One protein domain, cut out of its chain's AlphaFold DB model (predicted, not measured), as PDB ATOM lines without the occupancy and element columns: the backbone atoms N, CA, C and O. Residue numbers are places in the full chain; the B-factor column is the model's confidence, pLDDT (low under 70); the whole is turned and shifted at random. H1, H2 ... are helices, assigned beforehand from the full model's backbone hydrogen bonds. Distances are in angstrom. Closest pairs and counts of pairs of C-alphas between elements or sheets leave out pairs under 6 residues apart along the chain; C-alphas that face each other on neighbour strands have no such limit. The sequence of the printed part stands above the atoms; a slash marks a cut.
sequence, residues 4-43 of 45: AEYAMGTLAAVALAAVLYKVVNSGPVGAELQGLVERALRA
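This is residues 4 to 43 of the 45 residues of an uncharacterized protein of Streptomyces sp. CNZ298 (UniProt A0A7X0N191). Two helices follow end to end, H1 then H2, and meet at a corner as a wide, open V, with neither folding back on the other. The longer arm is H1, and two residues make the turn into H2. The printed part has 40 residues with two named helices and no named strand, all helix by class. It is extended, a rod of 55 by 15 by 6 A, with a radius of gyration of the C-alphas of 16.7 A.

Start with H1, residues 4 to 24, and pass the tight link of two residues into H2, residues 27 to 41. The helices are close but not clearly touching; their closest C-alphas, those of Val 23 and Val 29, are 7.4 A apart. They run the same way at a steep tilt of 48 degrees. In H1 and H2, every O i to N i+4 pair is within hydrogen-bond range.

Find C-alpha 4 at (477.791, 437.520, 871.263); from there H1 runs 30.2 A to C-alpha 24. H2 runs 21.0 A from C-alpha 27 at (468.007, 408.301, 851.548) to C-alpha 41 at (469.744, 388.067, 856.729).

Look at both ends: the C-alphas of Ala 4 and Ala 43, the two farthest apart, are 55.1 A apart. The printed part has no cut, and no printed residue is under 70 in pLDDT.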
ATOM      1  N   ALA A   4     477.942 437.825 872.681       79.75
ATOM      2  CA  ALA A   4     477.791 437.520 871.263       79.75
ATOM      3  C   ALA A   4     478.788 436.460 870.763       79.75
ATOM      4  O   ALA A   4     478.413 435.613 869.960       79.75
ATOM      5  N   GLU A   5     480.028 436.444 871.261       78.81
ATOM      6  CA  GLU A   5     481.046 435.466 870.840       78.81
ATOM      7  C   GLU A   5     480.626 434.039 871.221       78.81
ATOM      8  O   GLU A   5     480.698 433.118 870.406       78.81
ATOM      9  N   TYR A   6     480.092 433.871 872.433       80.31
ATOM     10  CA  TYR A   6     479.556 432.593 872.897       80.31
ATOM     11  C   TYR A   6     478.297 432.169 872.136       80.31
ATOM     12  O   TYR A   6     478.190 431.010 871.734       80.31
ATOM     13  N   ALA A   7     477.371 433.101 871.883       87.69
ATOM     14  CA  ALA A   7     476.159 432.816 871.115       87.69
ATOM     15  C   ALA A   7     476.479 432.352 869.684       87.69
ATOM     16  O   ALA A   7     475.885 431.390 869.194       87.69
ATOM     17  N   MET A   8     477.465 432.978 869.034       92.81
ATOM     18  CA  MET A   8     477.920 432.572 867.701       92.81
ATOM     19  C   MET A   8     478.563 431.182 867.706       92.81
ATOM     20  O   MET A   8     478.319 430.403 866.783       92.81
ATOM     21  N   GLY A   9     479.317 430.835 868.755       90.75
ATOM     22  CA  GLY A   9     479.861 429.486 868.929       90.75
ATOM     23  C   GLY A   9     478.767 428.415 868.988       90.75
ATOM     24  O   GLY A   9     478.851 427.399 868.295       90.75
ATOM     25  N   THR A  10     477.695 428.660 869.747       93.94
ATOM     26  CA  THR A  10     476.547 427.743 869.816       93.94
ATOM     27  C   THR A  10     475.810 427.647 868.481       93.94
ATOM     28  O   THR A  10     475.476 426.544 868.051       93.94
ATOM     29  N   LEU A  11     475.588 428.769 867.791       95.25
ATOM     30  CA  LEU A  11     474.935 428.771 866.479       95.25
ATOM     31  C   LEU A  11     475.730 427.975 865.440       95.25
ATOM     32  O   LEU A  11     475.145 427.180 864.705       95.25
ATOM     33  N   ALA A  12     477.054 428.134 865.413       95.50
ATOM     34  CA  ALA A  12     477.920 427.370 864.520       95.50
ATOM     35  C   ALA A  12     477.840 425.859 864.804       95.50
ATOM     36  O   ALA A  12     477.701 425.062 863.874       95.50
ATOM     37  N   ALA A  13     477.857 425.462 866.081       96.50
ATOM     38  CA  ALA A  13     477.724 424.062 866.479       96.50
ATOM     39  C   ALA A  13     476.362 423.468 866.082       96.50
ATOM     40  O   ALA A  13     476.300 422.367 865.534       96.50
ATOM     41  N   VAL A  14     475.270 424.207 866.304       97.38
ATOM     42  CA  VAL A  14     473.916 423.772 865.930       97.38
ATOM     43  C   VAL A  14     473.768 423.669 864.412       97.38
ATOM     44  O   VAL A  14     473.183 422.702 863.925       97.38
ATOM     45  N   ALA A  15     474.329 424.611 863.651       97.94
ATOM     46  CA  ALA A  15     474.315 424.555 862.192       97.94
ATOM     47  C   ALA A  15     475.035 423.300 861.671       97.94
ATOM     48  O   ALA A  15     474.491 422.579 860.833       97.94
ATOM     49  N   LEU A  16     476.216 422.987 862.216       98.00
ATOM     50  CA  LEU A  16     476.941 421.761 861.881       98.00
ATOM     51  C   LEU A  16     476.129 420.508 862.242       98.00
ATOM     52  O   LEU A  16     475.998 419.600 861.420       98.00
ATOM     53  N   ALA A  17     475.544 420.469 863.442       98.12
ATOM     54  CA  ALA A  17     474.710 419.354 863.883       98.12
ATOM     55  C   ALA A  17     473.496 419.141 862.963       98.12
ATOM     56  O   ALA A  17     473.178 418.002 862.620       98.12
ATOM     57  N   ALA A  18     472.850 420.217 862.508       98.31
ATOM     58  CA  ALA A  18     471.728 420.141 861.578       98.31
ATOM     59  C   ALA A  18     472.140 419.546 860.221       98.31
ATOM     60  O   ALA A  18     471.420 418.708 859.673       98.31
ATOM     61  N   VAL A  19     473.308 419.928 859.696       98.38
ATOM     62  CA  VAL A  19     473.852 419.347 858.457       98.38
ATOM     63  C   VAL A  19     474.128 417.854 858.639       98.38
ATOM     64  O   VAL A  19     473.670 417.047 857.830       98.38
ATOM     65  N   LEU A  20     474.800 417.462 859.726       98.00
ATOM     66  CA  LEU A  20     475.079 416.051 860.021       98.00
ATOM     67  C   LEU A  20     473.793 415.235 860.182       98.00
ATOM     68  O   LEU A  20     473.690 414.134 859.644       98.00
ATOM     69  N   TYR A  21     472.784 415.794 860.851       98.31
ATOM     70  CA  TYR A  21     471.474 415.166 860.977       98.31
ATOM     71  C   TYR A  21     470.848 414.899 859.604       98.31
ATOM     72  O   TYR A  21     470.336 413.806 859.365       98.31
ATOM     73  N   LYS A  22     470.923 415.855 858.671       98.19
ATOM     74  CA  LYS A  22     470.413 415.660 857.306       98.19
ATOM     75  C   LYS A  22     471.180 414.587 856.540       98.19
ATOM     76  O   LYS A  22     470.549 413.824 855.817       98.19
ATOM     77  N   VAL A  23     472.498 414.506 856.712       98.06
ATOM     78  CA  VAL A  23     473.324 413.471 856.070       98.06
ATOM     79  C   VAL A  23     472.954 412.084 856.590       98.06
ATOM     80  O   VAL A  23     472.661 411.196 855.794       98.06
ATOM     81  N   VAL A  24     472.903 411.897 857.910       97.50
ATOM     82  CA  VAL A  24     472.615 410.587 858.519       97.50
ATOM     83  C   VAL A  24     471.186 410.124 858.228       97.50
ATOM     84  O   VAL A  24     470.960 408.939 858.018       97.50
ATOM     85  N   ASN A  25     470.228 411.051 858.149       97.62
ATOM     86  CA  ASN A  25     468.836 410.743 857.797       97.62
ATOM     87  C   ASN A  25     468.568 410.794 856.282       97.62
ATOM     88  O   ASN A  25     467.413 410.860 855.859       97.62
ATOM     89  N   SER A  26     469.609 410.822 855.451       98.06
ATOM     90  CA  SER A  26     469.439 410.864 854.001       98.06
ATOM     91  C   SER A  26     469.071 409.493 853.431       98.06
ATOM     92  O   SER A  26     469.437 408.446 853.968       98.06
ATOM     93  N   GLY A  27     468.375 409.509 852.289       97.81
ATOM     94  CA  GLY A  27     468.007 408.301 851.548       97.81
ATOM     95  C   GLY A  27     469.188 407.365 851.247       97.81
ATOM     96  O   GLY A  27     469.056 406.174 851.513       97.81
ATOM     97  N   PRO A  28     470.347 407.861 850.763       97.81
ATOM     98  CA  PRO A  28     471.517 407.018 850.515       97.81
ATOM     99  C   PRO A  28     472.023 406.281 851.761       97.81
ATOM    100  O   PRO A  28     472.251 405.078 851.698       97.81
ATOM    101  N   VAL A  29     472.143 406.964 852.909       97.75
ATOM    102  CA  VAL A  29     472.591 406.323 854.162       97.75
ATOM    103  C   VAL A  29     471.601 405.245 854.603       97.75
ATOM    104  O   VAL A  29     472.012 404.148 854.977       97.75
ATOM    105  N   GLY A  30     470.299 405.522 854.507       97.88
ATOM    106  CA  GLY A  30     469.258 404.535 854.799       97.88
ATOM    107  C   GLY A  30     469.306 403.315 853.872       97.88
ATOM    108  O   GLY A  30     469.207 402.187 854.349       97.88
ATOM    109  N   ALA A  31     469.507 403.526 852.569       98.00
ATOM    110  CA  ALA A  31     469.588 402.450 851.583       98.00
ATOM    111  C   ALA A  31     470.794 401.527 851.826       98.00
ATOM    112  O   ALA A  31     470.650 400.306 851.775       98.00
ATOM    113  N   GLU A  32     471.958 402.089 852.154       97.56
ATOM    114  CA  GLU A  32     473.151 401.304 852.494       97.56
ATOM    115  C   GLU A  32     472.953 400.487 853.778       97.56
ATOM    116  O   GLU A  32     473.288 399.301 853.824       97.56
ATOM    117  N   LEU A  33     472.352 401.087 854.813       97.44
ATOM    118  CA  LEU A  33     472.018 400.374 856.049       97.44
ATOM    119  C   LEU A  33     471.019 399.240 855.795       97.44
ATOM    120  O   LEU A  33     471.209 398.133 856.303       97.44
ATOM    121  N   GLN A  34     469.989 399.481 854.982       97.62
ATOM    122  CA  GLN A  34     469.040 398.445 854.581       97.62
ATOM    123  C   GLN A  34     469.745 397.313 853.824       97.62
ATOM    124  O   GLN A  34     469.566 396.145 854.171       97.62
ATOM    125  N   GLY A  35     470.597 397.639 852.850       97.69
ATOM    126  CA  GLY A  35     471.371 396.648 852.104       97.69
ATOM    127  C   GLY A  35     472.286 395.813 853.004       97.69
ATOM    128  O   GLY A  35     472.406 394.599 852.822       97.69
ATOM    129  N   LEU A  36     472.893 396.429 854.021       96.38
ATOM    130  CA  LEU A  36     473.698 395.724 855.020       96.38
ATOM    131  C   LEU A  36     472.858 394.715 855.819       96.38
ATOM    132  O   LEU A  36     473.281 393.568 855.981       96.38
ATOM    133  N   VAL A  37     471.664 395.109 856.267       96.56
ATOM    134  CA  VAL A  37     470.739 394.215 856.981       96.56
ATOM    135  C   VAL A  37     470.272 393.072 856.078       96.56
ATOM    136  O   VAL A  37     470.303 391.914 856.491       96.56
ATOM    137  N   GLU A  38     469.901 393.352 854.830       97.25
ATOM    138  CA  GLU A  38     469.477 392.322 853.877       97.25
ATOM    139  C   GLU A  38     470.581 391.295 853.599       97.25
ATOM    140  O   GLU A  38     470.309 390.095 853.515       97.25
ATOM    141  N   ARG A  39     471.839 391.739 853.493       95.81
ATOM    142  CA  ARG A  39     472.992 390.842 853.345       95.81
ATOM    143  C   ARG A  39     473.202 389.975 854.580       95.81
ATOM    144  O   ARG A  39     473.464 388.786 854.424       95.81
ATOM    145  N   ALA A  40     473.067 390.545 855.777       95.06
ATOM    146  CA  ALA A  40     473.181 389.797 857.026       95.06
ATOM    147  C   ALA A  40     472.091 388.718 857.141       95.06
ATOM    148  O   ALA A  40     472.384 387.595 857.537       95.06
ATOM    149  N   LEU A  41     470.858 389.023 856.724       95.44
ATOM    150  CA  LEU A  41     469.744 388.067 856.729       95.44
ATOM    151  C   LEU A  41     469.888 386.948 855.689       95.44
ATOM    152  O   LEU A  41     469.316 385.876 855.861       95.44
ATOM    153  N   ARG A  42     470.621 387.191 854.597       93.81
ATOM    154  CA  ARG A  42     470.882 386.196 853.543       93.81
ATOM    155  C   ARG A  42     472.166 385.396 853.769       93.81
ATOM    156  O   ARG A  42     472.471 384.528 852.953       93.81
ATOM    157  N   ALA A  43     472.936 385.696 854.817       86.94
ATOM    158  CA  ALA A  43     474.163 384.971 855.110       86.94
ATOM    159  C   ALA A  43     473.836 383.502 855.455       86.94
ATOM    160  O   ALA A  43     472.940 383.261 856.264       86.94
TER     161      ALA A  43